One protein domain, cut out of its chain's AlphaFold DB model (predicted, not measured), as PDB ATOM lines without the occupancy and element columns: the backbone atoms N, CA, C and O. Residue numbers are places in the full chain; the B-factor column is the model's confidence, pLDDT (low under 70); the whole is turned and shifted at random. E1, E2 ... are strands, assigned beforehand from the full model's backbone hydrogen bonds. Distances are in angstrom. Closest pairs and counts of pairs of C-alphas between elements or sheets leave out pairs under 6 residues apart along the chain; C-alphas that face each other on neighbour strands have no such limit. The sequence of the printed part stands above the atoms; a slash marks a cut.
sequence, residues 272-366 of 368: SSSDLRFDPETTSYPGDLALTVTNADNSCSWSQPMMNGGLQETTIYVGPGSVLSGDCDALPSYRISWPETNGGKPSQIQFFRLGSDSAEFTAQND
ATOM      1  N   SER A 272     162.269 145.058 153.939       98.06
ATOM      2  CA  SER A 272     161.793 145.063 155.322       98.06
ATOM      3  C   SER A 272     162.915 144.740 156.311       98.06
ATOM      4  O   SER A 272     163.741 143.854 156.089       98.06
ATOM      5  N   SER A 273     162.952 145.461 157.426       97.38
ATOM      6  CA  SER A 273     163.683 145.102 158.645       97.38
ATOM      7  C   SER A 273     162.707 144.522 159.684       97.38
ATOM      8  O   SER A 273     161.564 144.203 159.359       97.38
ATOM      9  N   SER A 274     163.138 144.351 160.940       96.44
ATOM     10  CA  SER A 274     162.238 143.940 162.031       96.44
ATOM     11  C   SER A 274     161.116 144.943 162.290       96.44
ATOM     12  O   SER A 274     160.022 144.540 162.678       96.44
ATOM     13  N   ASP A 275     161.396 146.229 162.078       97.38
ATOM     14  CA  ASP A 275     160.558 147.324 162.568       97.38
ATOM     15  C   ASP A 275     160.068 148.247 161.454       97.38
ATOM     16  O   ASP A 275     159.118 148.998 161.669       97.38
ATOM     17  N   LEU A 276     160.689 148.199 160.272       98.00
ATOM     18  CA  LEU A 276     160.434 149.125 159.175       98.00
ATOM     19  C   LEU A 276     160.285 148.384 157.846       98.00
ATOM     20  O   LEU A 276     160.995 147.422 157.568       98.00
ATOM     21  N   ARG A 277     159.392 148.892 157.009       98.00
ATOM     22  CA  ARG A 277     159.171 148.526 155.615       98.00
ATOM     23  C   ARG A 277     159.509 149.734 154.748       98.00
ATOM     24  O   ARG A 277     159.126 150.853 155.081       98.00
ATOM     25  N   PHE A 278     160.201 149.495 153.645       98.00
ATOM     26  CA  PHE A 278     160.697 150.495 152.712       98.00
ATOM     27  C   PHE A 278     160.152 150.186 151.324       98.00
ATOM     28  O   PHE A 278     160.410 149.113 150.774       98.00
ATOM     29  N   ASP A 279     159.426 151.143 150.763       98.00
ATOM     30  CA  ASP A 279     158.852 151.080 149.425       98.00
ATOM     31  C   ASP A 279     159.461 152.241 148.596       98.00
ATOM     32  O   ASP A 279     159.027 153.390 148.736       98.00
ATOM     33  N   PRO A 280     160.521 151.987 147.798       97.94
ATOM     34  CA  PRO A 280     161.129 152.968 146.905       97.94
ATOM     35  C   PRO A 280     160.200 153.328 145.742       97.94
ATOM     36  O   PRO A 280     159.498 152.475 145.194       97.94
ATOM     37  N   GLU A 281     160.267 154.582 145.309       98.12
ATOM     38  CA  GLU A 281     159.608 155.044 144.090       98.12
ATOM     39  C   GLU A 281     160.211 154.391 142.839       98.12
ATOM     40  O   GLU A 281     161.304 153.825 142.857       98.12
ATOM     41  N   THR A 282     159.497 154.461 141.715       97.31
ATOM     42  CA  THR A 282     160.029 153.988 140.423       97.31
ATOM     43  C   THR A 282     160.915 155.009 139.730       97.31
ATOM     44  O   THR A 282     161.753 154.644 138.917       97.31
ATOM     45  N   THR A 283     160.680 156.283 140.012       97.50
ATOM     46  CA  THR A 283     161.392 157.422 139.440       97.50
ATOM     47  C   THR A 283     161.446 158.484 140.508       97.50
ATOM     48  O   THR A 283     160.436 158.705 141.180       97.50
ATOM     49  N   SER A 284     162.571 159.159 140.659       97.88
ATOM     50  CA  SER A 284     162.666 160.246 141.621       97.88
ATOM     51  C   SER A 284     163.814 161.181 141.253       97.88
ATOM     52  O   SER A 284     164.816 160.781 140.657       97.88
ATOM     53  N   TYR A 285     163.648 162.445 141.607       97.94
ATOM     54  CA  TYR A 285     164.570 163.539 141.334       97.94
ATOM     55  C   TYR A 285     165.034 164.136 142.670       97.94
ATOM     56  O   TYR A 285     164.414 163.876 143.704       97.94
ATOM     57  N   PRO A 286     166.114 164.927 142.709       97.94
ATOM     58  CA  PRO A 286     166.514 165.602 143.935       97.94
ATOM     59  C   PRO A 286     165.378 166.514 144.424       97.94
ATOM     60  O   PRO A 286     164.788 167.258 143.647       97.94
ATOM     61  N   GLY A 287     165.030 166.416 145.704       97.69
ATOM     62  CA  GLY A 287     163.878 167.085 146.315       97.69
ATOM     63  C   GLY A 287     162.549 166.322 146.222       97.69
ATOM     64  O   GLY A 287     161.662 166.586 147.035       97.69
ATOM     65  N   ASP A 288     162.409 165.350 145.317       98.06
ATOM     66  CA  ASP A 288     161.184 164.557 145.166       98.06
ATOM     67  C   ASP A 288     161.160 163.344 146.101       98.06
ATOM     68  O   ASP A 288     162.194 162.886 146.585       98.06
ATOM     69  N   LEU A 289     159.967 162.785 146.334       98.25
ATOM     70  CA  LEU A 289     159.790 161.542 147.089       98.25
ATOM     71  C   LEU A 289     160.653 160.424 146.492       98.25
ATOM     72  O   LEU A 289     160.603 160.174 145.291       98.25
ATOM     73  N   ALA A 290     161.432 159.754 147.335       98.25
ATOM     74  CA  ALA A 290     162.282 158.631 146.952       98.25
ATOM     75  C   ALA A 290     161.829 157.329 147.597       98.25
ATOM     76  O   ALA A 290     161.839 156.285 146.951       98.25
ATOM     77  N   LEU A 291     161.464 157.389 148.880       97.75
ATOM     78  CA  LEU A 291     161.045 156.235 149.667       97.75
ATOM     79  C   LEU A 291     159.846 156.601 150.526       97.75
ATOM     80  O   LEU A 291     159.850 157.629 151.214       97.75
ATOM     81  N   THR A 292     158.872 155.698 150.558       98.44
ATOM     82  CA  THR A 292     157.908 155.633 151.652       98.44
ATOM     83  C   THR A 292     158.401 154.612 152.669       98.44
ATOM     84  O   THR A 292     158.702 153.470 152.324       98.44
ATOM     85  N   VAL A 293     158.492 155.024 153.931       98.31
ATOM     86  CA  VAL A 293     158.850 154.145 155.049       98.31
ATOM     87  C   VAL A 293     157.615 153.942 155.906       98.31
ATOM     88  O   VAL A 293     156.930 154.910 156.218       98.31
ATOM     89  N   THR A 294     157.319 152.712 156.301       98.50
ATOM     90  CA  THR A 294     156.205 152.390 157.204       98.50
ATOM     91  C   THR A 294     156.721 151.494 158.310       98.50
ATOM     92  O   THR A 294     157.533 150.612 158.050       98.50
ATOM     93  N   ASN A 295     156.292 151.692 159.551       97.56
ATOM     94  CA  ASN A 295     156.664 150.755 160.605       97.56
ATOM     95  C   ASN A 295     155.884 149.434 160.510       97.56
ATOM     96  O   ASN A 295     154.836 149.344 159.873       97.56
ATOM     97  N   ALA A 296     156.395 148.388 161.156       95.00
ATOM     98  CA  ALA A 296     155.866 147.028 161.036       95.00
ATOM     99  C   ALA A 296     154.385 146.887 161.449       95.00
ATOM    100  O   ALA A 296     153.679 146.019 160.933       95.00
ATOM    101  N   ASP A 297     153.896 147.734 162.360       96.38
ATOM    102  CA  ASP A 297     152.495 147.748 162.800       96.38
ATOM    103  C   ASP A 297     151.603 148.741 162.025       96.38
ATOM    104  O   ASP A 297     150.395 148.792 162.267       96.38
ATOM    105  N   ASN A 298     152.166 149.468 161.053       96.94
ATOM    106  CA  ASN A 298     151.525 150.530 160.272       96.94
ATOM    107  C   ASN A 298     150.959 151.688 161.115       96.94
ATOM    108  O   ASN A 298     150.043 152.382 160.667       96.94
ATOM    109  N   SER A 299     151.454 151.900 162.336       97.75
ATOM    110  CA  SER A 299     151.073 153.062 163.148       97.75
ATOM    111  C   SER A 299     151.740 154.363 162.693       97.75
ATOM    112  O   SER A 299     151.231 155.438 163.015       97.75
ATOM    113  N   CYS A 300     152.826 154.271 161.924       98.31
ATOM    114  CA  CYS A 300     153.610 155.395 161.431       98.31
ATOM    115  C   CYS A 300     154.065 155.187 159.990       98.31
ATOM    116  O   CYS A 300     154.503 154.097 159.611       98.31
ATOM    117  N   SER A 301     154.032 156.263 159.208       98.31
ATOM    118  CA  SER A 301     154.606 156.289 157.864       98.31
ATOM    119  C   SER A 301     155.318 157.606 157.590       98.31
ATOM    120  O   SER A 301     154.825 158.659 157.994       98.31
ATOM    121  N   TRP A 302     156.410 157.562 156.835       98.38
ATOM    122  CA  TRP A 302     157.243 158.709 156.489       98.38
ATOM    123  C   TRP A 302     157.514 158.775 154.985       98.38
ATOM    124  O   TRP A 302     157.643 157.746 154.328       98.38
ATOM    125  N   SER A 303     157.664 159.988 154.457       98.19
ATOM    126  CA  SER A 303     158.201 160.265 153.122       98.19
ATOM    127  C   SER A 303     159.640 160.752 153.232       98.19
ATOM    128  O   SER A 303     159.883 161.754 153.912       98.19
ATOM    129  N   GLN A 304     160.571 160.106 152.533       98.31
ATOM    130  CA  GLN A 304     161.958 160.562 152.427       98.31
ATOM    131  C   GLN A 304     162.226 161.109 151.023       98.31
ATOM    132  O   GLN A 304     162.028 160.370 150.052       98.31
ATOM    133  N   PRO A 305     162.658 162.373 150.887       98.50
ATOM    134  CA  PRO A 305     163.005 162.932 149.590       98.50
ATOM    135  C   PRO A 305     164.385 162.437 149.135       98.50
ATOM    136  O   PRO A 305     165.249 162.163 149.969       98.50
ATOM    137  N   MET A 306     164.634 162.344 147.831       98.44
ATOM    138  CA  MET A 306     165.976 162.061 147.320       98.44
ATOM    139  C   MET A 306     166.827 163.323 147.373       98.44
ATOM    140  O   MET A 306     166.360 164.420 147.096       98.44
ATOM    141  N   MET A 307     168.102 163.152 147.694       98.06
ATOM    142  CA  MET A 307     169.120 164.175 147.495       98.06
ATOM    143  C   MET A 307     170.031 163.821 146.322       98.06
ATOM    144  O   MET A 307     170.308 164.671 145.483       98.06
ATOM    145  N   ASN A 308     170.484 162.568 146.235       98.25
ATOM    146  CA  ASN A 308     171.349 162.116 145.150       98.25
ATOM    147  C   ASN A 308     171.203 160.612 144.920       98.25
ATOM    148  O   ASN A 308     171.161 159.835 145.876       98.25
ATOM    149  N   GLY A 309     171.222 160.206 143.655       97.19
ATOM    150  CA  GLY A 309     171.283 158.809 143.248       97.19
ATOM    151  C   GLY A 309     171.957 158.645 141.889       97.19
ATOM    152  O   GLY A 309     172.895 159.364 141.548       97.19
ATOM    153  N   GLY A 310     171.465 157.686 141.117       96.62
ATOM    154  CA  GLY A 310     171.895 157.397 139.756       96.62
ATOM    155  C   GLY A 310     171.392 156.026 139.320       96.62
ATOM    156  O   GLY A 310     171.435 155.065 140.079       96.62
ATOM    157  N   LEU A 311     170.946 155.892 138.072       95.94
ATOM    158  CA  LEU A 311     170.278 154.674 137.583       95.94
ATOM    159  C   LEU A 311     171.087 153.371 137.772       95.94
ATOM    160  O   LEU A 311     170.506 152.286 137.850       95.94
ATOM    161  N   GLN A 312     172.418 153.478 137.821       94.75
ATOM    162  CA  GLN A 312     173.365 152.368 137.998       94.75
ATOM    163  C   GLN A 312     174.166 152.456 139.301       94.75
ATOM    164  O   GLN A 312     175.082 151.664 139.509       94.75
ATOM    165  N   GLU A 313     173.845 153.418 140.161       95.50
ATOM    166  CA  GLU A 313     174.520 153.567 141.441       95.50
ATOM    167  C   GLU A 313     174.136 152.440 142.395       95.50
ATOM    168  O   GLU A 313     173.050 151.863 142.321       95.50
ATOM    169  N   THR A 314     175.045 152.133 143.315       97.19
ATOM    170  CA  THR A 314     174.799 151.201 144.425       97.19
ATOM    171  C   THR A 314     174.533 151.924 145.739       97.19
ATOM    172  O   THR A 314     174.487 151.298 146.798       97.19
ATOM    173  N   THR A 315     174.405 153.252 145.676       97.50
ATOM    174  CA  THR A 315     174.166 154.130 146.815       97.50
ATOM    175  C   THR A 315     173.180 155.235 146.443       97.50
ATOM    176  O   THR A 315     173.292 155.833 145.375       97.50
ATOM    177  N   ILE A 316     172.254 155.549 147.349       98.06
ATOM    178  CA  ILE A 316     171.439 156.771 147.302       98.06
ATOM    179  C   ILE A 316     171.547 157.540 148.613       98.06
ATOM    180  O   ILE A 316     171.763 156.957 149.677       98.06
ATOM    181  N   TYR A 317     171.366 158.852 148.527       98.44
ATOM    182  CA  TYR A 317     171.243 159.752 149.664       98.44
ATOM    183  C   TYR A 317     169.817 160.266 149.726       98.44
ATOM    184  O   TYR A 317     169.303 160.800 148.738       98.44
ATOM    185  N   VAL A 318     169.191 160.111 150.886       98.62
ATOM    186  CA  VAL A 318     167.810 160.525 151.115       98.62
ATOM    187  C   VAL A 318     167.710 161.401 152.351       98.62
ATOM    188  O   VAL A 318     168.417 161.199 153.342       98.62
ATOM    189  N   GLY A 319     166.839 162.399 152.248       98.25
ATOM    190  CA  GLY A 319     166.517 163.343 153.301       98.25
ATOM    191  C   GLY A 319     165.840 162.706 154.508       98.25
ATOM    192  O   GLY A 319     165.438 161.535 154.480       98.25
ATOM    193  N   PRO A 320     165.658 163.501 155.568       97.88
ATOM    194  CA  PRO A 320     164.943 163.052 156.747       97.88
ATOM    195  C   PRO A 320     163.484 162.737 156.395       97.88
ATOM    196  O   PRO A 320     162.871 163.359 155.519       97.88
ATOM    197  N   GLY A 321     162.921 161.751 157.087       95.50
ATOM    198  CA  GLY A 321     161.551 161.305 156.869       95.50
ATOM    199  C   GLY A 321     160.538 162.287 157.434       95.50
ATOM    200  O   GLY A 321     160.429 162.441 158.649       95.50
ATOM    201  N   SER A 322     159.744 162.903 156.560       96.19
ATOM    202  CA  SER A 322     158.575 163.688 156.973       96.19
ATOM    203  C   SER A 322     157.421 162.752 157.310       96.19
ATOM    204  O   SER A 322     157.104 161.869 156.518       96.19
ATOM    205  N   VAL A 323     156.786 162.935 158.466       97.25
ATOM    206  CA  VAL A 323     155.668 162.088 158.905       97.25
ATOM    207  C   VAL A 323     154.465 162.292 157.977       97.25
ATOM    208  O   VAL A 323     153.926 163.391 157.872       97.25
ATOM    209  N   LEU A 324     154.039 161.219 157.313       97.06
ATOM    210  CA  LEU A 324     152.830 161.163 156.488       97.06
ATOM    211  C   LEU A 324     151.598 160.771 157.315       97.06
ATOM    212  O   LEU A 324     150.494 161.244 157.052       97.06
ATOM    213  N   SER A 325     151.777 159.888 158.302       97.56
ATOM    214  CA  SER A 325     150.720 159.451 159.216       97.56
ATOM    215  C   SER A 325     151.305 158.948 160.539       97.56
ATOM    216  O   SER A 325     152.457 158.511 160.573       97.56
ATOM    217  N   GLY A 326     150.504 159.017 161.607       97.06
ATOM    218  CA  GLY A 326     150.906 158.652 162.970       97.06
ATOM    219  C   GLY A 326     151.340 159.844 163.831       97.06
ATOM    220  O   GLY A 326     151.286 160.993 163.394       97.06
ATOM    221  N   ASP A 327     151.733 159.552 165.072       96.56
ATOM    222  CA  ASP A 327     152.360 160.493 166.013       96.56
ATOM    223  C   ASP A 327     153.762 159.964 166.331       96.56
ATOM    224  O   ASP A 327     153.957 159.159 167.243       96.56
ATOM    225  N   CYS A 328     154.707 160.305 165.460       96.12
ATOM    226  CA  CYS A 328     156.025 159.689 165.377       96.12
ATOM    227  C   CYS A 328     157.084 160.773 165.245       96.12
ATOM    228  O   CYS A 328     156.843 161.813 164.630       96.12
ATOM    229  N   ASP A 329     158.286 160.483 165.730       96.00
ATOM    230  CA  ASP A 329     159.443 161.312 165.421       96.00
ATOM    231  C   ASP A 329     159.806 161.190 163.932       96.00
ATOM    232  O   ASP A 329     159.558 160.165 163.286       96.00
ATOM    233  N   ALA A 330     160.390 162.249 163.370       95.62
ATOM    234  CA  ALA A 330     160.935 162.219 162.017       95.62
ATOM    235  C   ALA A 330     162.109 161.228 161.932       95.62
ATOM    236  O   ALA A 330     162.917 161.132 162.858       95.62
ATOM    237  N   LEU A 331     162.229 160.521 160.806       97.12
ATOM    238  CA  LEU A 331     163.408 159.691 160.540       97.12
ATOM    239  C   LEU A 331     164.603 160.581 160.170       97.12
ATOM    240  O   LEU A 331     164.392 161.622 159.539       97.12
ATOM    241  N   PRO A 332     165.845 160.188 160.500       97.94
ATOM    242  CA  PRO A 332     167.018 160.927 160.059       97.94
ATOM    243  C   PRO A 332     167.264 160.725 158.556       97.94
ATOM    244  O   PRO A 332     166.621 159.913 157.884       97.94
ATOM    245  N   SER A 333     168.216 161.482 158.029       98.19
ATOM    246  CA  SER A 333     168.761 161.301 156.690       98.19
ATOM    247  C   SER A 333     169.620 160.045 156.617       98.19
ATOM    248  O   SER A 333     170.376 159.725 157.542       98.19
ATOM    249  N   TYR A 334     169.561 159.369 155.473       98.44
ATOM    250  CA  TYR A 334     170.281 158.120 155.253       98.44
ATOM    251  C   TYR A 334     171.114 158.153 153.979       98.44
ATOM    252  O   TYR A 334     170.675 158.620 152.928       98.44
ATOM    253  N   ARG A 335     172.300 157.545 154.064       98.06
ATOM    254  CA  ARG A 335     172.963 156.911 152.927       98.06
ATOM    255  C   ARG A 335     172.508 155.455 152.889       98.06
ATOM    256  O   ARG A 335     172.745 154.708 153.838       98.06
ATOM    257  N   ILE A 336     171.871 155.045 151.802       98.31
ATOM    258  CA  ILE A 336     171.402 153.671 151.602       98.31
ATOM    259  C   ILE A 336     172.302 153.024 150.567       98.31
ATOM    260  O   ILE A 336     172.449 153.579 149.482       98.31
ATOM    261  N   SER A 337     172.890 151.870 150.877       98.06
ATOM    262  CA  SER A 337     173.786 151.170 149.952       98.06
ATOM    263  C   SER A 337     173.529 149.671 149.884       98.06
ATOM    264  O   SER A 337     173.058 149.057 150.842       98.06
ATOM    265  N   TRP A 338     173.904 149.054 148.770       97.62
ATOM    266  CA  TRP A 338     173.831 147.607 148.567       97.62
ATOM    267  C   TRP A 338     175.052 147.094 147.806       97.62
ATOM    268  O   TRP A 338     175.736 147.861 147.131       97.62
ATOM    269  N   PRO A 339     175.361 145.792 147.910       94.81
ATOM    270  CA  PRO A 339     176.396 145.199 147.075       94.81
ATOM    271  C   PRO A 339     176.013 145.280 145.595       94.81
ATOM    272  O   PRO A 339     174.847 145.114 145.237       94.81
ATOM    273  N   GLU A 340     177.010 145.474 144.732       90.44
ATOM    274  CA  GLU A 340     176.818 145.419 143.284       90.44
ATOM    275  C   GLU A 340     176.227 144.065 142.880       90.44
ATOM    276  O   GLU A 340     176.702 142.992 143.269       90.44
ATOM    277  N   THR A 341     175.170 144.121 142.082       85.19
ATOM    278  CA  THR A 341     174.510 142.948 141.533       85.19
ATOM    279  C   THR A 341     174.845 142.855 140.048       85.19
ATOM    280  O   THR A 341     174.806 143.840 139.318       85.19
ATOM    281  N   ASN A 342     175.142 141.652 139.550       84.31
ATOM    282  CA  ASN A 342     175.379 141.416 138.118       84.31
ATOM    283  C   ASN A 342     174.052 141.448 137.322       84.31
ATOM    284  O   ASN A 342     173.658 140.449 136.723       84.31
ATOM    285  N   GLY A 343     173.323 142.570 137.379       81.56
ATOM    286  CA  GLY A 343     171.991 142.755 136.790       81.56
ATOM    287  C   GLY A 343     170.830 142.182 137.613       81.56
ATOM    288  O   GLY A 343     169.714 142.095 137.110       81.56
ATOM    289  N   GLY A 344     171.092 141.754 138.852       88.38
ATOM    290  CA  GLY A 344     170.076 141.241 139.778       88.38
ATOM    291  C   GLY A 344     169.511 142.320 140.704       88.38
ATOM    292  O   GLY A 344     170.055 143.415 140.801       88.38
ATOM    293  N   LYS A 345     168.442 141.995 141.426       94.00
ATOM    294  CA  LYS A 345     167.949 142.812 142.541       94.00
ATOM    295  C   LYS A 345     168.743 142.447 143.801       94.00
ATOM    296  O   LYS A 345     169.059 141.264 143.971       94.00
ATOM    297  N   PRO A 346     169.144 143.408 144.648       96.25
ATOM    298  CA  PRO A 346     169.877 143.094 145.859       96.25
ATOM    299  C   PRO A 346     168.949 142.343 146.816       96.25
ATOM    300  O   PRO A 346     167.773 142.681 146.951       96.25
ATOM    301  N   SER A 347     169.477 141.318 147.486       96.25
ATOM    302  CA  SER A 347     168.725 140.588 148.515       96.25
ATOM    303  C   SER A 347     168.586 141.398 149.805       96.25
ATOM    304  O   SER A 347     167.736 141.094 150.632       96.25
ATOM    305  N   GLN A 348     169.431 142.415 149.993       97.12
ATOM    306  CA  GLN A 348     169.398 143.305 151.144       97.12
ATOM    307  C   GLN A 348     169.986 144.678 150.812       97.12
ATOM    308  O   GLN A 348     170.874 144.794 149.964       97.12
ATOM    309  N   ILE A 349     169.541 145.688 151.549       98.19
ATOM    310  CA  ILE A 349     170.069 147.055 151.534       98.19
ATOM    311  C   ILE A 349     170.489 147.453 152.955       98.19
ATOM    312  O   ILE A 349     169.925 146.978 153.943       98.19
ATOM    313  N   GLN A 350     171.497 148.311 153.068       98.38
ATOM    314  CA  GLN A 350     172.044 148.794 154.334       98.38
ATOM    315  C   GLN A 350     171.777 150.286 154.486       98.38
ATOM    316  O   GLN A 350     171.994 151.049 153.547       98.38
ATOM    317  N   PHE A 351     171.350 150.692 155.679       98.25
ATOM    318  CA  PHE A 351     171.047 152.079 156.008       98.25
ATOM    319  C   PHE A 351     172.127 152.629 156.928       98.25
ATOM    320  O   PHE A 351     172.359 152.097 158.010       98.25
ATOM    321  N   PHE A 352     172.788 153.696 156.497       98.06
ATOM    322  CA  PHE A 352     173.797 154.416 157.260       98.06
ATOM    323  C   PHE A 352     173.229 155.787 157.573       98.06
ATOM    324  O   PHE A 352     172.966 156.567 156.654       98.06
ATOM    325  N   ARG A 353     173.023 156.081 158.856       97.25
ATOM    326  CA  ARG A 353     172.690 157.439 159.280       97.25
ATOM    327  C   ARG A 353     173.759 158.396 158.752       97.25
ATOM    328  O   ARG A 353     174.939 158.039 158.735       97.25
ATOM    329  N   LEU A 354     173.362 159.568 158.271       95.56
ATOM    330  CA  LEU A 354     174.310 160.489 157.653       95.56
ATOM    331  C   LEU A 354     175.458 160.849 158.618       95.56
ATOM    332  O   LEU A 354     175.221 161.141 159.788       95.56
ATOM    333  N   GLY A 355     176.701 160.783 158.133       92.44
ATOM    334  CA  GLY A 355     177.911 160.958 158.951       92.44
ATOM    335  C   GLY A 355     178.345 159.719 159.750       92.44
ATOM    336  O   GLY A 355     179.348 159.775 160.456       92.44
ATOM    337  N   SER A 356     177.623 158.594 159.658       94.81
ATOM    338  CA  SER A 356     178.034 157.310 160.245       94.81
ATOM    339  C   SER A 356     178.779 156.434 159.237       94.81
ATOM    340  O   SER A 356     178.292 156.152 158.139       94.81
ATOM    341  N   ASP A 357     179.908 155.875 159.673       94.38
ATOM    342  CA  ASP A 357     180.660 154.858 158.925       94.38
ATOM    343  C   ASP A 357     180.094 153.440 159.087       94.38
ATOM    344  O   ASP A 357     180.521 152.502 158.410       94.38
ATOM    345  N   SER A 358     179.125 153.260 159.987       96.19
ATOM    346  CA  SER A 358     178.508 151.967 160.280       96.19
ATOM    347  C   SER A 358     177.028 151.955 159.922       96.19
ATOM    348  O   SER A 358     176.322 152.952 160.107       96.19
ATOM    349  N   ALA A 359     176.570 150.820 159.388       97.44
ATOM    350  CA  ALA A 359     175.162 150.614 159.095       97.44
ATOM    351  C   ALA A 359     174.378 150.577 160.412       97.44
ATOM    352  O   ALA A 359     174.721 149.816 161.318       97.44
ATOM    353  N   GLU A 360     173.325 151.382 160.500       97.56
ATOM    354  CA  GLU A 360     172.397 151.391 161.629       97.56
ATOM    355  C   GLU A 360     171.527 150.130 161.604       97.56
ATOM    356  O   GLU A 360     171.347 149.466 162.624       97.56
ATOM    357  N   PHE A 361     171.044 149.754 160.418       97.75
ATOM    358  CA  PHE A 361     170.299 148.518 160.208       97.75
ATOM    359  C   PHE A 361     170.398 148.029 158.754       97.75
ATOM    360  O   PHE A 361     170.954 148.680 157.867       97.75
ATOM    361  N   THR A 362     169.881 146.823 158.516       98.06
ATOM    362  CA  THR A 362     169.794 146.185 157.196       98.06
ATOM    363  C   THR A 362     168.347 145.776 156.949       98.06
ATOM    364  O   THR A 362     167.713 145.217 157.845       98.06
ATOM    365  N   ALA A 363     167.838 146.028 155.746       98.00
ATOM    366  CA  ALA A 363     166.525 145.568 155.308       98.00
ATOM    367  C   ALA A 363     166.687 144.478 154.240       98.00
ATOM    368  O   ALA A 363     167.533 144.595 153.354       98.00
ATOM    369  N   GLN A 364     165.908 143.407 154.354       98.00
ATOM    370  CA  GLN A 364     165.889 142.285 153.416       98.00
ATOM    371  C   GLN A 364     164.855 142.544 152.329       98.00
ATOM    372  O   GLN A 364     163.815 143.128 152.605       98.00
ATOM    373  N   ASN A 365     165.134 142.112 151.107       96.94
ATOM    374  CA  ASN A 365     164.168 142.160 150.022       96.94
ATOM    375  C   ASN A 365     163.048 141.141 150.282       96.94
ATOM    376  O   ASN A 365     163.324 139.953 150.446       96.94
ATOM    377  N   ASP A 366     161.795 141.591 150.278       94.88
ATOM    378  CA  ASP A 366     160.623 140.739 150.514       94.88
ATOM    379  C   ASP A 366     160.438 139.658 149.424       94.88
ATOM    380  O   ASP A 366     159.792 138.635 149.663       94.88
TER     381      ASP A 366
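Overview. This is residues 272 to 366 of the 368 residues of an uncharacterized protein of Streptomyces hainanensis (UniProt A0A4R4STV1). One strongly twisted, antiparallel sheet rolls round into a partly closed barrel, in which E8 comes back toward E1 without pairing with it. E5 extends the wall beside E3. The 95 printed residues hold eight named strands, E1 to E8 in chain order, and no named helix; the class is all strand, with 43 residues, under half, in named elements. The whole is compact, with a radius of gyration of the C-alphas of 12.7 A, and spans 40 by 28 by 27 A.

Arrangement. E1, residues 276 to 280, and E2, 289 to 295, form a hairpin, with N 277 and O 294 2.7 A apart. E3, 301 to 308, pairs with E2 (N 302 and O 293, 2.8 A). On the other side of E3, staggered along it, lie E4, 315 to 318 (N 307 and O 317, 2.8 A), and E5, 322 to 325 (N 303 and O 322, 2.8 A). E1 to E4 form a meander, each strand the antiparallel neighbour of the one before. E6, 334 to 337, pairs with E4 (N 316 and O 336, 2.9 A). A second meander joins E6, E7, 348 to 353 (N 335 and O 352, 2.8 A), and E8, 361 to 365 (N 349 and O 363, 2.9 A). The closest C-alphas of E1 and E8, Arg 277 and Ala 363, are 7.9 A apart.

Along the chain. E1 begins at C-alpha 276 (160.434, 149.125, 159.175). E3 is 21.8 A long, E2 17.6 A and E7 16.6 A. E8 ends at C-alpha 365 (164.168, 142.160, 150.022).

Size, cuts and confidence. The C-alphas farthest apart, Asp 327 and Asn 342, are 40.9 A apart. The printed part has no cut and no long link; no printed residue is under 70 in pLDDT.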